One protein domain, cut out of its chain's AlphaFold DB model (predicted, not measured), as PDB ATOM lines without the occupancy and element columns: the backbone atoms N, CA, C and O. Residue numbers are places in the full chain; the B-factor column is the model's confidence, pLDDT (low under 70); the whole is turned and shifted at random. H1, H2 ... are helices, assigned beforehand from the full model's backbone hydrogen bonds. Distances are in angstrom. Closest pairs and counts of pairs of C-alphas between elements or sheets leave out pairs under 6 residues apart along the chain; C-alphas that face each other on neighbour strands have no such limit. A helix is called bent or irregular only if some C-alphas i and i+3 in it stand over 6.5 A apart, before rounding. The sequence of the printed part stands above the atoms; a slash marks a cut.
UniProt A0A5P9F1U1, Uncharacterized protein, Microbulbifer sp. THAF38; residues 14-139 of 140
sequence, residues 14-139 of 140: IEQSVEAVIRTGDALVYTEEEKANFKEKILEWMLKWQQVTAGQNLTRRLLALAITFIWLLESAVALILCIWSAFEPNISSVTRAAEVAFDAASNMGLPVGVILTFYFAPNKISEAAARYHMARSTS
ATOM      1  N   ILE A  14      -9.621  85.866 110.571       49.06
ATOM      2  CA  ILE A  14     -11.004  86.049 111.011       49.06
ATOM      3  C   ILE A  14     -11.470  87.462 110.658       49.06
ATOM      4  O   ILE A  14     -12.568  87.603 110.134       49.06
ATOM      5  N   GLU A  15     -10.646  88.487 110.873       52.78
ATOM      6  CA  GLU A  15     -10.948  89.879 110.526       52.78
ATOM      7  C   GLU A  15     -11.111  90.050 109.012       52.78
ATOM      8  O   GLU A  15     -12.140  90.553 108.572       52.78
ATOM      9  N   GLN A  16     -10.211  89.483 108.203       56.03
ATOM     10  CA  GLN A  16     -10.338  89.465 106.739       56.03
ATOM     11  C   GLN A  16     -11.547  88.657 106.252       56.03
ATOM     12  O   GLN A  16     -12.195  89.037 105.277       56.03
ATOM     13  N   SER A  17     -11.894  87.557 106.926       48.91
ATOM     14  CA  SER A  17     -13.095  86.775 106.599       48.91
ATOM     15  C   SER A  17     -14.373  87.542 106.946       48.91
ATOM     16  O   SER A  17     -15.341  87.510 106.189       48.91
ATOM     17  N   VAL A  18     -14.374  88.264 108.068       52.41
ATOM     18  CA  VAL A  18     -15.477  89.129 108.495       52.41
ATOM     19  C   VAL A  18     -15.610  90.329 107.556       52.41
ATOM     20  O   VAL A  18     -16.717  90.599 107.103       52.41
ATOM     21  N   GLU A  19     -14.516  90.987 107.173       52.16
ATOM     22  CA  GLU A  19     -14.515  92.059 106.170       52.16
ATOM     23  C   GLU A  19     -14.976  91.567 104.799       52.16
ATOM     24  O   GLU A  19     -15.758  92.248 104.144       52.16
ATOM     25  N   ALA A  20     -14.564  90.373 104.366       54.06
ATOM     26  CA  ALA A  20     -15.033  89.785 103.116       54.06
ATOM     27  C   ALA A  20     -16.546  89.526 103.151       54.06
ATOM     28  O   ALA A  20     -17.237  89.809 102.172       54.06
ATOM     29  N   VAL A  21     -17.086  89.058 104.280       51.62
ATOM     30  CA  VAL A  21     -18.534  88.881 104.469       51.62
ATOM     31  C   VAL A  21     -19.259  90.226 104.511       51.62
ATOM     32  O   VAL A  21     -20.277  90.376 103.838       51.62
ATOM     33  N   ILE A  22     -18.731  91.217 105.233       54.44
ATOM     34  CA  ILE A  22     -19.301  92.569 105.304       54.44
ATOM     35  C   ILE A  22     -19.301  93.205 103.918       54.44
ATOM     36  O   ILE A  22     -20.335  93.692 103.488       54.44
ATOM     37  N   ARG A  23     -18.198  93.128 103.174       52.62
ATOM     38  CA  ARG A  23     -18.067  93.691 101.826       52.62
ATOM     39  C   ARG A  23     -18.941  92.964 100.806       52.62
ATOM     40  O   ARG A  23     -19.446  93.594  99.886       52.62
ATOM     41  N   THR A  24     -19.161  91.659 100.979       51.09
ATOM     42  CA  THR A  24     -20.120  90.893 100.162       51.09
ATOM     43  C   THR A  24     -21.566  91.263 100.511       51.09
ATOM     44  O   THR A  24     -22.412  91.320  99.626       51.09
ATOM     45  N   GLY A  25     -21.848  91.572 101.780       50.06
ATOM     46  CA  GLY A  25     -23.140  92.100 102.222       50.06
ATOM     47  C   GLY A  25     -23.394  93.545 101.776       50.06
ATOM     48  O   GLY A  25     -24.508  93.869 101.381       50.06
ATOM     49  N   ASP A  26     -22.367  94.395 101.783       48.78
ATOM     50  CA  ASP A  26     -22.428  95.813 101.401       48.78
ATOM     51  C   ASP A  26     -22.425  96.002  99.870       48.78
ATOM     52  O   ASP A  26     -22.909  97.007  99.356       48.78
ATOM     53  N   ALA A  27     -21.975  94.988  99.118       48.09
ATOM     54  CA  ALA A  27     -22.112  94.912  97.661       48.09
ATOM     55  C   ALA A  27     -23.567  94.692  97.185       48.09
ATOM     56  O   ALA A  27     -23.844  94.812  95.990       48.09
ATOM     57  N   LEU A  28     -24.511  94.407  98.090       49.94
ATOM     58  CA  LEU A  28     -25.948  94.404  97.801       49.94
ATOM     59  C   LEU A  28     -26.498  95.830  97.973       49.94
ATOM     60  O   LEU A  28     -27.086  96.189  98.992       49.94
ATOM     61  N   VAL A  29     -26.235  96.655  96.960       43.91
ATOM     62  CA  VAL A  29     -26.540  98.092  96.881       43.91
ATOM     63  C   VAL A  29     -28.029  98.390  97.123       43.91
ATOM     64  O   VAL A  29     -28.877  98.010  96.321       43.91
ATOM     65  N   TYR A  30     -28.320  99.148  98.184       46.12
ATOM     66  CA  TYR A  30     -29.586  99.858  98.424       46.12
ATOM     67  C   TYR A  30     -29.288 101.247  99.008       46.12
ATOM     68  O   TYR A  30     -28.252 101.438  99.646       46.12
ATOM     69  N   THR A  31     -30.173 102.224  98.807       58.09
ATOM     70  CA  THR A  31     -30.060 103.551  99.444       58.09
ATOM     71  C   THR A  31     -30.252 103.450 100.969       58.09
ATOM     72  O   THR A  31     -30.865 102.499 101.443       58.09
ATOM     73  N   GLU A  32     -29.716 104.377 101.778       54.88
ATOM     74  CA  GLU A  32     -29.737 104.277 103.260       54.88
ATOM     75  C   GLU A  32     -31.161 104.141 103.856       54.88
ATOM     76  O   GLU A  32     -31.359 103.409 104.827       54.88
ATOM     77  N   GLU A  33     -32.171 104.755 103.234       55.12
ATOM     78  CA  GLU A  33     -33.583 104.634 103.641       55.12
ATOM     79  C   GLU A  33     -34.235 103.319 103.176       55.12
ATOM     80  O   GLU A  33     -35.026 102.714 103.908       55.12
ATOM     81  N   GLU A  34     -33.865 102.808 101.998       54.66
ATOM     82  CA  GLU A  34     -34.284 101.477 101.544       54.66
ATOM     83  C   GLU A  34     -33.604 100.374 102.359       54.66
ATOM     84  O   GLU A  34     -34.254  99.384 102.684       54.66
ATOM     85  N   LYS A  35     -32.346 100.558 102.783       56.06
ATOM     86  CA  LYS A  35     -31.624  99.634 103.667       56.06
ATOM     87  C   LYS A  35     -32.361  99.436 104.987       56.06
ATOM     88  O   LYS A  35     -32.379  98.312 105.467       56.06
ATOM     89  N   ALA A  36     -32.957 100.469 105.587       56.38
ATOM     90  CA  ALA A  36     -33.659 100.332 106.867       56.38
ATOM     91  C   ALA A  36     -34.948  99.499 106.734       56.38
ATOM     92  O   ALA A  36     -35.101  98.486 107.418       56.38
ATOM     93  N   ASN A  37     -35.811  99.851 105.776       58.12
ATOM     94  CA  ASN A  37     -37.055  99.119 105.507       58.12
ATOM     95  C   ASN A  37     -36.807  97.702 104.958       58.12
ATOM     96  O   ASN A  37     -37.558  96.768 105.242       58.12
ATOM     97  N   PHE A  38     -35.753  97.521 104.160       58.16
ATOM     98  CA  PHE A  38     -35.370  96.221 103.614       58.16
ATOM     99  C   PHE A  38     -34.699  95.342 104.673       58.16
ATOM    100  O   PHE A  38     -34.998  94.153 104.735       58.16
ATOM    101  N   LYS A  39     -33.871  95.912 105.563       56.78
ATOM    102  CA  LYS A  39     -33.313  95.195 106.721       56.78
ATOM    103  C   LYS A  39     -34.417  94.679 107.627       56.78
ATOM    104  O   LYS A  39     -34.350  93.519 108.007       56.78
ATOM    105  N   GLU A  40     -35.432  95.485 107.929       64.06
ATOM    106  CA  GLU A  40     -36.552  95.064 108.778       64.06
ATOM    107  C   GLU A  40     -37.343  93.907 108.144       64.06
ATOM    108  O   GLU A  40     -37.557  92.879 108.786       64.06
ATOM    109  N   LYS A  41     -37.652  93.997 106.842       64.38
ATOM    110  CA  LYS A  41     -38.326  92.921 106.093       64.38
ATOM    111  C   LYS A  41     -37.480  91.654 105.945       64.38
ATOM    112  O   LYS A  41     -38.017  90.550 106.043       64.38
ATOM    113  N   ILE A  42     -36.170  91.781 105.723       60.16
ATOM    114  CA  ILE A  42     -35.242  90.641 105.718       60.16
ATOM    115  C   ILE A  42     -35.197  90.002 107.100       60.16
ATOM    116  O   ILE A  42     -35.202  88.778 107.189       60.16
ATOM    117  N   LEU A  43     -35.156  90.805 108.166       68.19
ATOM    118  CA  LEU A  43     -35.089  90.311 109.535       68.19
ATOM    119  C   LEU A  43     -36.364  89.541 109.896       68.19
ATOM    120  O   LEU A  43     -36.271  88.420 110.385       68.19
ATOM    121  N   GLU A  44     -37.547  90.083 109.592       67.94
ATOM    122  CA  GLU A  44     -38.826  89.382 109.767       67.94
ATOM    123  C   GLU A  44     -38.885  88.084 108.961       67.94
ATOM    124  O   GLU A  44     -39.281  87.037 109.481       67.94
ATOM    125  N   TRP A  45     -38.467  88.125 107.694       67.69
ATOM    126  CA  TRP A  45     -38.418  86.940 106.845       67.69
ATOM    127  C   TRP A  45     -37.435  85.893 107.381       67.69
ATOM    128  O   TRP A  45     -37.782  84.714 107.437       67.69
ATOM    129  N   MET A  46     -36.252  86.307 107.848       61.38
ATOM    130  CA  MET A  46     -35.266  85.440 108.496       61.38
ATOM    131  C   MET A  46     -35.814  84.832 109.782       61.38
ATOM    132  O   MET A  46     -35.681  83.628 109.972       61.38
ATOM    133  N   LEU A  47     -36.464  85.619 110.643       71.31
ATOM    134  CA  LEU A  47     -37.070  85.136 111.886       71.31
ATOM    135  C   LEU A  47     -38.174  84.115 111.597       71.31
ATOM    136  O   LEU A  47     -38.209  83.048 112.212       71.31
ATOM    137  N   LYS A  48     -39.036  84.387 110.612       72.94
ATOM    138  CA  LYS A  48     -40.095  83.467 110.180       72.94
ATOM    139  C   LYS A  48     -39.519  82.198 109.552       72.94
ATOM    140  O   LYS A  48     -39.954  81.097 109.883       72.94
ATOM    141  N   TRP A  49     -38.499  82.324 108.706       59.66
ATOM    142  CA  TRP A  49     -37.750  81.191 108.165       59.66
ATOM    143  C   TRP A  49     -37.153  80.360 109.299       59.66
ATOM    144  O   TRP A  49     -37.294  79.137 109.315       59.66
ATOM    145  N   GLN A  50     -36.508  81.001 110.271       65.38
ATOM    146  CA  GLN A  50     -35.856  80.355 111.404       65.38
ATOM    147  C   GLN A  50     -36.867  79.635 112.305       65.38
ATOM    148  O   GLN A  50     -36.588  78.515 112.726       65.38
ATOM    149  N   GLN A  51     -38.058  80.203 112.521       71.00
ATOM    150  CA  GLN A  51     -39.166  79.547 113.227       71.00
ATOM    151  C   GLN A  51     -39.656  78.295 112.491       71.00
ATOM    152  O   GLN A  51     -39.745  77.226 113.092       71.00
ATOM    153  N   VAL A  52     -39.910  78.389 111.181       70.25
ATOM    154  CA  VAL A  52     -40.394  77.257 110.363       70.25
ATOM    155  C   VAL A  52     -39.347  76.144 110.259       70.25
ATOM    156  O   VAL A  52     -39.675  74.969 110.117       70.25
ATOM    157  N   THR A  53     -38.069  76.493 110.377       64.00
ATOM    158  CA  THR A  53     -36.956  75.550 110.232       64.00
ATOM    159  C   THR A  53     -36.271  75.179 111.546       64.00
ATOM    160  O   THR A  53     -35.268  74.463 111.531       64.00
ATOM    161  N   ALA A  54     -36.828  75.588 112.689       61.72
ATOM    162  CA  ALA A  54     -36.299  75.269 114.013       61.72
ATOM    163  C   ALA A  54     -36.225  73.748 114.266       61.72
ATOM    164  O   ALA A  54     -35.307  73.270 114.932       61.72
ATOM    165  N   GLY A  55     -37.129  72.966 113.661       69.94
ATOM    166  CA  GLY A  55     -37.095  71.499 113.705       69.94
ATOM    167  C   GLY A  55     -35.932  70.861 112.930       69.94
ATOM    168  O   GLY A  55     -35.586  69.712 113.179       69.94
ATOM    169  N   GLN A  56     -35.279  71.600 112.025       66.69
ATOM    170  CA  GLN A  56     -34.175  71.119 111.179       66.69
ATOM    171  C   GLN A  56     -32.792  71.540 111.697       66.69
ATOM    172  O   GLN A  56     -31.786  71.396 110.998       66.69
ATOM    173  N   ASN A  57     -32.711  72.060 112.924       72.19
ATOM    174  CA  ASN A  57     -31.458  72.544 113.506       72.19
ATOM    175  C   ASN A  57     -30.362  71.467 113.541       72.19
ATOM    176  O   ASN A  57     -29.196  71.779 113.305       72.19
ATOM    177  N   LEU A  58     -30.727  70.204 113.784       76.94
ATOM    178  CA  LEU A  58     -29.777  69.092 113.754       76.94
ATOM    179  C   LEU A  58     -29.278  68.811 112.331       76.94
ATOM    180  O   LEU A  58     -28.074  68.716 112.117       76.94
ATOM    181  N   THR A  59     -30.182  68.754 111.350       81.06
ATOM    182  CA  THR A  59     -29.844  68.530 109.936       81.06
ATOM    183  C   THR A  59     -28.916  69.617 109.400       81.06
ATOM    184  O   THR A  59     -27.951  69.315 108.705       81.06
ATOM    185  N   ARG A  60     -29.145  70.879 109.780       79.62
ATOM    186  CA  ARG A  60     -28.270  72.001 109.412       79.62
ATOM    187  C   ARG A  60     -26.875  71.879 110.003       79.62
ATOM    188  O   ARG A  60     -25.903  72.088 109.288       79.62
ATOM    189  N   ARG A  61     -26.777  71.492 111.278       84.81
ATOM    190  CA  ARG A  61     -25.488  71.243 111.939       84.81
ATOM    191  C   ARG A  61     -24.745  70.085 111.281       84.81
ATOM    192  O   ARG A  61     -23.545  70.189 111.065       84.81
ATOM    193  N   LEU A  62     -25.459  69.017 110.930       86.25
ATOM    194  CA  LEU A  62     -24.880  67.861 110.255       86.25
ATOM    195  C   LEU A  62     -24.358  68.230 108.861       86.25
ATOM    196  O   LEU A  62     -23.244  67.857 108.523       86.25
ATOM    197  N   LEU A  63     -25.126  68.991 108.077       83.31
ATOM    198  CA  LEU A  63     -24.702  69.464 106.755       83.31
ATOM    199  C   LEU A  63     -23.501  70.406 106.849       83.31
ATOM    200  O   LEU A  63     -22.533  70.228 106.119       83.31
ATOM    201  N   ALA A  64     -23.534  71.361 107.781       83.81
ATOM    202  CA  ALA A  64     -22.410  72.251 108.048       83.81
ATOM    203  C   ALA A  64     -21.140  71.462 108.405       83.81
ATOM    204  O   ALA A  64     -20.070  71.732 107.863       83.81
ATOM    205  N   LEU A  65     -21.265  70.445 109.261       87.69
ATOM    206  CA  LEU A  65     -20.155  69.576 109.641       87.69
ATOM    207  C   LEU A  65     -19.678  68.706 108.469       87.69
ATOM    208  O   LEU A  65     -18.480  68.588 108.259       87.69
ATOM    209  N   ALA A  66     -20.583  68.139 107.675       89.12
ATOM    210  CA  ALA A  66     -20.227  67.303 106.530       89.12
ATOM    211  C   ALA A  66     -19.480  68.097 105.448       89.12
ATOM    212  O   ALA A  66     -18.449  67.645 104.959       89.12
ATOM    213  N   ILE A  67     -19.962  69.297 105.113       87.94
ATOM    214  CA  ILE A  67     -19.341  70.161 104.099       87.94
ATOM    215  C   ILE A  67     -17.961  70.630 104.570       87.94
ATOM    216  O   ILE A  67     -16.987  70.526 103.829       87.94
ATOM    217  N   THR A  68     -17.853  71.093 105.819       87.44
ATOM    218  CA  THR A  68     -16.559  71.510 106.390       87.44
ATOM    219  C   THR A  68     -15.582  70.339 106.515       87.44
ATOM    220  O   THR A  68     -14.391  70.515 106.272       87.44
ATOM    221  N   PHE A  69     -16.069  69.136 106.832       90.62
ATOM    222  CA  PHE A  69     -15.257  67.923 106.899       90.62
ATOM    223  C   PHE A  69     -14.691  67.518 105.534       90.62
ATOM    224  O   PHE A  69     -13.498  67.240 105.441       90.62
ATOM    225  N   ILE A  70     -15.511  67.521 104.478       91.38
ATOM    226  CA  ILE A  70     -15.052  67.206 103.113       91.38
ATOM    227  C   ILE A  70     -14.000  68.221 102.662       91.38
ATOM    228  O   ILE A  70     -12.929  67.824 102.214       91.38
ATOM    229  N   TRP A  71     -14.249  69.515 102.876       90.38
ATOM    230  CA  TRP A  71     -13.288  70.569 102.549       90.38
ATOM    231  C   TRP A  71     -11.948  70.415 103.285       90.38
ATOM    232  O   TRP A  71     -10.876  70.572 102.692       90.38
ATOM    233  N   LEU A  72     -11.984  70.072 104.578       89.69
ATOM    234  CA  LEU A  72     -10.773  69.788 105.353       89.69
ATOM    235  C   LEU A  72     -10.027  68.563 104.816       89.69
ATOM    236  O   LEU A  72      -8.797  68.569 104.777       89.69
ATOM    237  N   LEU A  73     -10.752  67.527 104.399       91.00
ATOM    238  CA  LEU A  73     -10.169  66.316 103.832       91.00
ATOM    239  C   LEU A  73      -9.487  66.609 102.491       91.00
ATOM    240  O   LEU A  73      -8.343  66.206 102.301       91.00
ATOM    241  N   GLU A  74     -10.132  67.360 101.600       88.00
ATOM    242  CA  GLU A  74      -9.542  67.812 100.332       88.00
ATOM    243  C   GLU A  74      -8.283  68.655 100.564       88.00
ATOM    244  O   GLU A  74      -7.241  68.403  99.957       88.00
ATOM    245  N   SER A  75      -8.342  69.588 101.517       88.81
ATOM    246  CA  SER A  75      -7.194  70.412 101.911       88.81
ATOM    247  C   SER A  75      -6.039  69.562 102.455       88.81
ATOM    248  O   SER A  75      -4.874  69.804 102.133       88.81
ATOM    249  N   ALA A  76      -6.344  68.534 103.252       91.56
ATOM    250  CA  ALA A  76      -5.347  67.605 103.773       91.56
ATOM    251  C   ALA A  76      -4.714  66.765 102.654       91.56
ATOM    252  O   ALA A  76      -3.497  66.592 102.639       91.56
ATOM    253  N   VAL A  77      -5.510  66.286 101.695       91.31
ATOM    254  CA  VAL A  77      -5.013  65.552 100.521       91.31
ATOM    255  C   VAL A  77      -4.096  66.435  99.677       91.31
ATOM    256  O   VAL A  77      -2.996  66.001  99.336       91.31
ATOM    257  N   ALA A  78      -4.485  67.682  99.400       89.81
ATOM    258  CA  ALA A  78      -3.647  68.636  98.674       89.81
ATOM    259  C   ALA A  78      -2.299  68.861  99.381       89.81
ATOM    260  O   ALA A  78      -1.244  68.846  98.746       89.81
ATOM    261  N   LEU A  79      -2.320  68.998 100.711       91.06
ATOM    262  CA  LEU A  79      -1.117  69.178 101.520       91.06
ATOM    263  C   LEU A  79      -0.217  67.933 101.505       91.06
ATOM    264  O   LEU A  79       0.997  68.063 101.350       91.06
ATOM    265  N   ILE A  80      -0.794  66.733 101.608       92.00
ATOM    266  CA  ILE A  80      -0.048  65.470 101.516       92.00
ATOM    267  C   ILE A  80       0.610  65.334 100.141       92.00
ATOM    268  O   ILE A  80       1.794  65.013 100.075       92.00
ATOM    269  N   LEU A  81      -0.117  65.615  99.056       90.06
ATOM    270  CA  LEU A  81       0.425  65.568  97.695       90.06
ATOM    271  C   LEU A  81       1.548  66.591  97.500       90.06
ATOM    272  O   LEU A  81       2.568  66.276  96.894       90.06
ATOM    273  N   CYS A  82       1.398  67.789  98.066       87.00
ATOM    274  CA  CYS A  82       2.432  68.817  98.035       87.00
ATOM    275  C   CYS A  82       3.715  68.345  98.740       87.00
ATOM    276  O   CYS A  82       4.800  68.431  98.168       87.00
ATOM    277  N   ILE A  83       3.601  67.749  99.933       89.00
ATOM    278  CA  ILE A  83       4.749  67.167 100.647       89.00
ATOM    279  C   ILE A  83       5.351  66.000  99.857       89.00
ATOM    280  O   ILE A  83       6.568  65.930  99.713       89.00
ATOM    281  N   TRP A  84       4.520  65.104  99.319       87.62
ATOM    282  CA  TRP A  84       4.978  63.947  98.546       87.62
ATOM    283  C   TRP A  84       5.744  64.359  97.290       87.62
ATOM    284  O   TRP A  84       6.749  63.739  96.949       87.62
ATOM    285  N   SER A  85       5.324  65.446  96.634       86.75
ATOM    286  CA  SER A  85       5.996  65.963  95.438       86.75
ATOM    287  C   SER A  85       7.474  66.298  95.673       86.75
ATOM    288  O   SER A  85       8.266  66.214  94.740       86.75
ATOM    289  N   ALA A  86       7.873  66.596  96.916       84.94
ATOM    290  CA  ALA A  86       9.264  66.869  97.273       84.94
ATOM    291  C   ALA A  86      10.164  65.618  97.268       84.94
ATOM    292  O   ALA A  86      11.386  65.749  97.218       84.94
ATOM    293  N   PHE A  87       9.580  64.420  97.332       87.00
ATOM    294  CA  PHE A  87      10.303  63.146  97.410       87.00
ATOM    295  C   PHE A  87      10.179  62.301  96.134       87.00
ATOM    296  O   PHE A  87      10.864  61.287  96.007       87.00
ATOM    297  N   GLU A  88       9.328  62.705  95.190       83.62
ATOM    298  CA  GLU A  88       9.038  61.939  93.981       83.62
ATOM    299  C   GLU A  88       9.965  62.353  92.822       83.62
ATOM    300  O   GLU A  88       9.982  63.523  92.441       83.62
ATOM    301  N   PRO A  89      10.704  61.420  92.190       77.12
ATOM    302  CA  PRO A  89      11.522  61.731  91.013       77.12
ATOM    303  C   PRO A  89      10.693  62.187  89.800       77.12
ATOM    304  O   PRO A  89      11.200  62.907  88.941       77.12
ATOM    305  N   ASN A  90       9.412  61.810  89.730       76.56
ATOM    306  CA  ASN A  90       8.470  62.254  88.704       76.56
ATOM    307  C   ASN A  90       7.548  63.378  89.215       76.56
ATOM    308  O   ASN A  90       6.338  63.213  89.359       76.56
ATOM    309  N   ILE A  91       8.148  64.541  89.483       81.00
ATOM    310  CA  ILE A  91       7.500  65.723  90.087       81.00
ATOM    311  C   ILE A  91       6.230  66.152  89.331       81.00
ATOM    312  O   ILE A  91       5.227  66.510  89.943       81.00
ATOM    313  N   SER A  92       6.239  66.083  87.996       82.19
ATOM    314  CA  SER A  92       5.200  66.699  87.155       82.19
ATOM    315  C   SER A  92       3.772  66.182  87.391       82.19
ATOM    316  O   SER A  92       2.823  66.965  87.327       82.19
ATOM    317  N   SER A  93       3.594  64.889  87.678       84.31
ATOM    318  CA  SER A  93       2.269  64.295  87.898       84.31
ATOM    319  C   SER A  93       1.735  64.588  89.300       84.31
ATOM    320  O   SER A  93       0.556  64.905  89.454       84.31
ATOM    321  N   VAL A  94       2.605  64.539  90.312       85.94
ATOM    322  CA  VAL A  94       2.233  64.777  91.712       85.94
ATOM    323  C   VAL A  94       1.964  66.257  91.962       85.94
ATOM    324  O   VAL A  94       0.971  66.587  92.607       85.94
ATOM    325  N   THR A  95       2.772  67.160  91.398       86.62
ATOM    326  CA  THR A  95       2.525  68.608  91.496       86.62
ATOM    327  C   THR A  95       1.202  68.984  90.839       86.62
ATOM    328  O   THR A  95       0.407  69.695  91.444       86.62
ATOM    329  N   ARG A  96       0.895  68.428  89.659       87.38
ATOM    330  CA  ARG A  96      -0.398  68.660  89.003       87.38
ATOM    331  C   ARG A  96      -1.575  68.116  89.817       87.38
ATOM    332  O   ARG A  96      -2.617  68.758  89.880       87.38
ATOM    333  N   ALA A  97      -1.424  66.959  90.463       87.25
ATOM    334  CA  ALA A  97      -2.450  66.428  91.360       87.25
ATOM    335  C   ALA A  97      -2.655  67.325  92.598       87.25
ATOM    336  O   ALA A  97      -3.795  67.554  93.001       87.25
ATOM    337  N   ALA A  98      -1.573  67.863  93.169       88.38
ATOM    338  CA  ALA A  98      -1.634  68.799  94.291       88.38
ATOM    339  C   ALA A  98      -2.326  70.116  93.904       88.38
ATOM    340  O   ALA A  98      -3.173  70.595  94.652       88.38
ATOM    341  N   GLU A  99      -2.017  70.666  92.726       89.06
ATOM    342  CA  GLU A  99      -2.657  71.876  92.189       89.06
ATOM    343  C   GLU A  99      -4.167  71.689  92.016       89.06
ATOM    344  O   GLU A  99      -4.941  72.513  92.492       89.06
ATOM    345  N   VAL A 100      -4.596  70.582  91.401       91.19
ATOM    346  CA  VAL A 100      -6.024  70.283  91.204       91.19
ATOM    347  C   VAL A 100      -6.749  70.131  92.542       91.19
ATOM    348  O   VAL A 100      -7.841  70.672  92.716       91.19
ATOM    349  N   ALA A 101      -6.149  69.424  93.502       89.38
ATOM    350  CA  ALA A 101      -6.731  69.259  94.831       89.38
ATOM    351  C   ALA A 101      -6.816  70.594  95.593       89.38
ATOM    352  O   ALA A 101      -7.810  70.863  96.267       89.38
ATOM    353  N   PHE A 102      -5.800  71.450  95.465       88.25
ATOM    354  CA  PHE A 102      -5.784  72.767  96.095       88.25
ATOM    355  C   PHE A 102      -6.805  73.722  95.469       88.25
ATOM    356  O   PHE A 102      -7.463  74.465  96.195       88.25
ATOM    357  N   ASP A 103      -6.971  73.694  94.147       87.50
ATOM    358  CA  ASP A 103      -7.953  74.522  93.444       87.50
ATOM    359  C   ASP A 103      -9.387  74.121  93.820       87.50
ATOM    360  O   ASP A 103     -10.214  74.973  94.151       87.50
ATOM    361  N   ALA A 104      -9.667  72.815  93.901       85.94
ATOM    362  CA  ALA A 104     -10.944  72.299  94.398       85.94
ATOM    363  C   ALA A 104     -11.249  72.786  95.829       85.94
ATOM    364  O   ALA A 104     -12.314  73.361  96.075       85.94
ATOM    365  N   ALA A 105     -10.284  72.657  96.746       84.88
ATOM    366  CA  ALA A 105     -10.428  73.138  98.118       84.88
ATOM    367  C   ALA A 105     -10.574  74.673  98.192       84.88
ATOM    368  O   ALA A 105     -11.344  75.192  99.006       84.88
ATOM    369  N   SER A 106      -9.873  75.413  97.331       82.25
ATOM    370  CA  SER A 106      -9.915  76.881  97.286       82.25
ATOM    371  C   SER A 106     -11.268  77.401  96.808       82.25
ATOM    372  O   SER A 106     -11.821  78.326  97.407       82.25
ATOM    373  N   ASN A 107     -11.865  76.751  95.805       84.44
ATOM    374  CA  ASN A 107     -13.212  77.064  95.320       84.44
ATOM    375  C   ASN A 107     -14.289  76.864  96.400       84.44
ATOM    376  O   ASN A 107     -15.332  77.522  96.386       84.44
ATOM    377  N   MET A 108     -14.023  75.999  97.380       82.44
ATOM    378  CA  MET A 108     -14.905  75.759  98.520       82.44
ATOM    379  C   MET A 108     -14.681  76.713  99.703       82.44
ATOM    380  O   MET A 108     -15.482  76.715 100.642       82.44
ATOM    381  N   GLY A 109     -13.671  77.585  99.639       81.19
ATOM    382  CA  GLY A 109     -13.334  78.518 100.714       81.19
ATOM    383  C   GLY A 109     -14.465  79.489 101.064       81.19
ATOM    384  O   GLY A 109     -14.763  79.676 102.243       81.19
ATOM    385  N   LEU A 110     -15.149  80.065 100.069       77.94
ATOM    386  CA  LEU A 110     -16.244  81.014 100.316       77.94
ATOM    387  C   LEU A 110     -17.481  80.336 100.944       77.94
ATOM    388  O   LEU A 110     -17.940  80.812 101.985       77.94
ATOM    389  N   PRO A 111     -18.002  79.213 100.412       80.06
ATOM    390  CA  PRO A 111     -19.105  78.491 101.049       80.06
ATOM    391  C   PRO A 111     -18.788  78.018 102.474       80.06
ATOM    392  O   PRO A 111     -19.619  78.159 103.373       80.06
ATOM    393  N   VAL A 112     -17.576  77.508 102.709       80.81
ATOM    394  CA  VAL A 112     -17.125  77.095 104.046       80.81
ATOM    395  C   VAL A 112     -16.992  78.295 104.980       80.81
ATOM    396  O   VAL A 112     -17.450  78.231 106.120       80.81
ATOM    397  N   GLY A 113     -16.448  79.411 104.492       77.88
ATOM    398  CA  GLY A 113     -16.353  80.663 105.237       77.88
ATOM    399  C   GLY A 113     -17.718  81.163 105.705       77.88
ATOM    400  O   GLY A 113     -17.869  81.537 106.864       77.88
ATOM    401  N   VAL A 114     -18.749  81.079 104.858       76.31
ATOM    402  CA  VAL A 114     -20.130  81.424 105.241       76.31
ATOM    403  C   VAL A 114     -20.649  80.512 106.355       76.31
ATOM    404  O   VAL A 114     -21.230  81.006 107.323       76.31
ATOM    405  N   ILE A 115     -20.418  79.199 106.264       79.81
ATOM    406  CA  ILE A 115     -20.825  78.236 107.300       79.81
ATOM    407  C   ILE A 115     -20.124  78.543 108.629       79.81
ATOM    408  O   ILE A 115     -20.774  78.594 109.676       79.81
ATOM    409  N   LEU A 116     -18.812  78.773 108.601       78.31
ATOM    410  CA  LEU A 116     -18.032  79.082 109.797       78.31
ATOM    411  C   LEU A 116     -18.478  80.404 110.421       78.31
ATOM    412  O   LEU A 116     -18.732  80.447 111.624       78.31
ATOM    413  N   THR A 117     -18.658  81.454 109.622       71.00
ATOM    414  CA  THR A 117     -19.181  82.739 110.099       71.00
ATOM    415  C   THR A 117     -20.562  82.563 110.723       71.00
ATOM    416  O   THR A 117     -20.788  83.027 111.835       71.00
ATOM    417  N   PHE A 118     -21.469  81.819 110.091       73.62
ATOM    418  CA  PHE A 118     -22.804  81.579 110.639       73.62
ATOM    419  C   PHE A 118     -22.774  80.923 112.033       73.62
ATOM    420  O   PHE A 118     -23.558  81.296 112.906       73.62
ATOM    421  N   TYR A 119     -21.860  79.976 112.269       73.44
ATOM    422  CA  TYR A 119     -21.784  79.246 113.540       73.44
ATOM    423  C   TYR A 119     -20.885  79.895 114.603       73.44
ATOM    424  O   TYR A 119     -21.178  79.771 115.792       73.44
ATOM    425  N   PHE A 120     -19.810  80.584 114.214       73.31
ATOM    426  CA  PHE A 120     -18.807  81.117 115.144       73.31
ATOM    427  C   PHE A 120     -18.850  82.641 115.310       73.31
ATOM    428  O   PHE A 120     -18.446  83.134 116.368       73.31
ATOM    429  N   ALA A 121     -19.372  83.398 114.337       69.62
ATOM    430  CA  ALA A 121     -19.440  84.856 114.440       69.62
ATOM    431  C   ALA A 121     -20.305  85.356 115.608       69.62
ATOM    432  O   ALA A 121     -19.851  86.277 116.286       69.62
ATOM    433  N   PRO A 122     -21.474  84.766 115.941       70.44
ATOM    434  CA  PRO A 122     -22.289  85.259 117.054       70.44
ATOM    435  C   PRO A 122     -21.543  85.296 118.396       70.44
ATOM    436  O   PRO A 122     -21.681  86.255 119.153       70.44
ATOM    437  N   ASN A 123     -20.693  84.300 118.666       69.69
ATOM    438  CA  ASN A 123     -19.884  84.252 119.888       69.69
ATOM    439  C   ASN A 123     -18.809  85.346 119.916       69.69
ATOM    440  O   ASN A 123     -18.515  85.901 120.970       69.69
ATOM    441  N   LYS A 124     -18.213  85.664 118.762       63.88
ATOM    442  CA  LYS A 124     -17.166  86.688 118.659       63.88
ATOM    443  C   LYS A 124     -17.726  88.102 118.658       63.88
ATOM    444  O   LYS A 124     -17.151  88.984 119.288       63.88
ATOM    445  N   ILE A 125     -18.882  88.296 118.034       65.25
ATOM    446  CA  ILE A 125     -19.614  89.561 118.060       65.25
ATOM    447  C   ILE A 125     -20.117  89.856 119.480       65.25
ATOM    448  O   ILE A 125     -19.997  90.995 119.927       65.25
ATOM    449  N   SER A 126     -20.611  88.859 120.227       56.84
ATOM    450  CA  SER A 126     -21.033  89.075 121.621       56.84
ATOM    451  C   SER A 126     -19.855  89.414 122.541       56.84
ATOM    452  O   SER A 126     -19.968  90.309 123.379       56.84
ATOM    453  N   GLU A 127     -18.701  88.771 122.341       64.44
ATOM    454  CA  GLU A 127     -17.465  89.065 123.071       64.44
ATOM    455  C   GLU A 127     -16.965  90.493 122.777       64.44
ATOM    456  O   GLU A 127     -16.618  91.236 123.699       64.44
ATOM    457  N   ALA A 128     -16.984  90.911 121.509       62.62
ATOM    458  CA  ALA A 128     -16.621  92.265 121.095       62.62
ATOM    459  C   ALA A 128     -17.590  93.324 121.655       62.62
ATOM    460  O   ALA A 128     -17.150  94.342 122.191       62.62
ATOM    461  N   ALA A 129     -18.900  93.062 121.607       59.59
ATOM    462  CA  ALA A 129     -19.918  93.942 122.174       59.59
ATOM    463  C   ALA A 129     -19.765  94.088 123.699       59.59
ATOM    464  O   ALA A 129     -19.821  95.201 124.223       59.59
ATOM    465  N   ALA A 130     -19.495  92.993 124.418       67.75
ATOM    466  CA  ALA A 130     -19.253  93.026 125.859       67.75
ATOM    467  C   ALA A 130     -18.022  93.876 126.220       67.75
ATOM    468  O   ALA A 130     -18.085  94.689 127.145       67.75
ATOM    469  N   ARG A 131     -16.922  93.753 125.465       65.38
ATOM    470  CA  ARG A 131     -15.720  94.587 125.648       65.38
ATOM    471  C   ARG A 131     -15.996  96.068 125.387       65.38
ATOM    472  O   ARG A 131     -15.533  96.911 126.150       65.38
ATOM    473  N   TYR A 132     -16.776  96.381 124.355       67.06
ATOM    474  CA  TYR A 132     -17.173  97.756 124.043       67.06
ATOM    475  C   TYR A 132     -18.004  98.387 125.172       67.06
ATOM    476  O   TYR A 132     -17.745  99.519 125.579       67.06
ATOM    477  N   HIS A 133     -18.957  97.642 125.742       60.06
ATOM    478  CA  HIS A 133     -19.743  98.114 126.884       60.06
ATOM    479  C   HIS A 133     -18.889  98.342 128.139       60.06
ATOM    480  O   HIS A 133     -19.078  99.358 128.807       60.06
ATOM    481  N   MET A 134     -17.915  97.468 128.424       67.88
ATOM    482  CA  MET A 134     -16.982  97.664 129.544       67.88
ATOM    483  C   MET A 134     -16.081  98.892 129.350       67.88
ATOM    484  O   MET A 134     -15.892  99.660 130.292       67.88
ATOM    485  N   ALA A 135     -15.570  99.112 128.134       67.88
ATOM    486  CA  ALA A 135     -14.733 100.270 127.807       67.88
ATOM    487  C   ALA A 135     -15.495 101.603 127.900       67.88
ATOM    488  O   ALA A 135     -14.909 102.631 128.225       67.88
ATOM    489  N   ARG A 136     -16.809 101.588 127.644       62.38
ATOM    490  CA  ARG A 136     -17.677 102.763 127.780       62.38
ATOM    491  C   ARG A 136     -18.080 103.047 129.232       62.38
ATOM    492  O   ARG A 136     -18.280 104.207 129.573       62.38
ATOM    493  N   SER A 137     -18.197 102.026 130.085       59.00
ATOM    494  CA  SER A 137     -18.539 102.204 131.508       59.00
ATOM    495  C   SER A 137     -17.377 102.683 132.381       59.00
ATOM    496  O   SER A 137     -17.609 103.159 133.484       59.00
ATOM    497  N   THR A 138     -16.132 102.547 131.920       57.50
ATOM    498  CA  THR A 138     -14.937 103.056 132.617       57.50
ATOM    499  C   THR A 138     -14.562 104.483 132.212       57.50
ATOM    500  O   THR A 138     -13.702 105.085 132.849       57.50
ATOM    501  N   SER A 139     -15.194 105.033 131.167       52.38
ATOM    502  CA  SER A 139     -14.983 106.404 130.678       52.38
ATOM    503  C   SER A 139     -16.006 107.427 131.201       52.38
ATOM    504  O   SER A 139     -16.071 108.538 130.676       52.38
TER     505      SER A 139
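What this domain is: This is residues 14 to 139 of the 140 residues of an uncharacterized protein of Microbulbifer sp. THAF38 (UniProt A0A5P9F1U1). A long helical hairpin, H3 and H4, lies along the longest axis; H2 leads away from the other end of H3 as an arm, H1 folds back to H5a, and H1, H2, H3 and H5a frame an open space. H5a packs on part of H3, and beyond a bend residues 125 to 137 of H5b stick out. The printed part has 126 residues with five named helices, H1 to H5 in chain order, and no named strand: all helix. It is only just loose, close to extended, with a radius of gyration of the C-alphas of 20.7 A and spans of 62 by 43 by 31 A.

How they stand to each other: Start at H3, residues 54 to 85, irregular where C-alphas 55 and 58 are 7.7 A apart. With its residues 71 to 85 alone it touches H4, residues 91 to 107, in a hairpin at a shallow tilt of 22 degrees, opposite ways; the closest C-alphas, of Ala 78 and Ala 98, are 4.8 A apart. H5, residues 109 to 137, was assigned as one helix by its hydrogen bonds but is bent, with C-alphas 119 and 122 7.0 A apart; its arms H5a, residues 109 to 119, and H5b, residues 122 to 137, stand at a steep tilt of 58 degrees. H3 touches H5a with residues 64 to 71 alone, at a steep tilt of 41 degrees; the closest C-alphas, of Thr 68 and Val 112, are 6.1 A apart. H1, residues 14 to 26, only just touches H5a, with 3 pairs of C-alphas within 8 A, about perpendicular at 84 degrees; the closest, of Ser 17 and Gly 113, are 7.1 A apart. H2, residues 32 to 52, touches no helix, and H2 and H3 meet only through their link. Every O i to N i+4 pair is within hydrogen-bond range in H1, H4, H5a and H5b, against 16 of 17 in H2 and 26 of 28 in H3.

Where its parts are: Find C-alpha 54 at (-36.299, 75.269, 114.013); from there H3 runs 47.1 A to C-alpha 85 at (5.996, 65.963, 95.438). H2 measures 29.9 A, H4 24.2 A and H5b 22.6 A, ending at C-alpha 137 at (-18.539, 102.204, 131.508).

The domain as a whole: The C-alphas farthest apart, of Pro 89 and Ser 139, are 65.4 A apart. The printed part has no cut, and its four links between helices are tight. Look for pLDDT under 70 in 57 residues, among them 14 to 46 and 123 to 139; the mean of the printed part is 72.3.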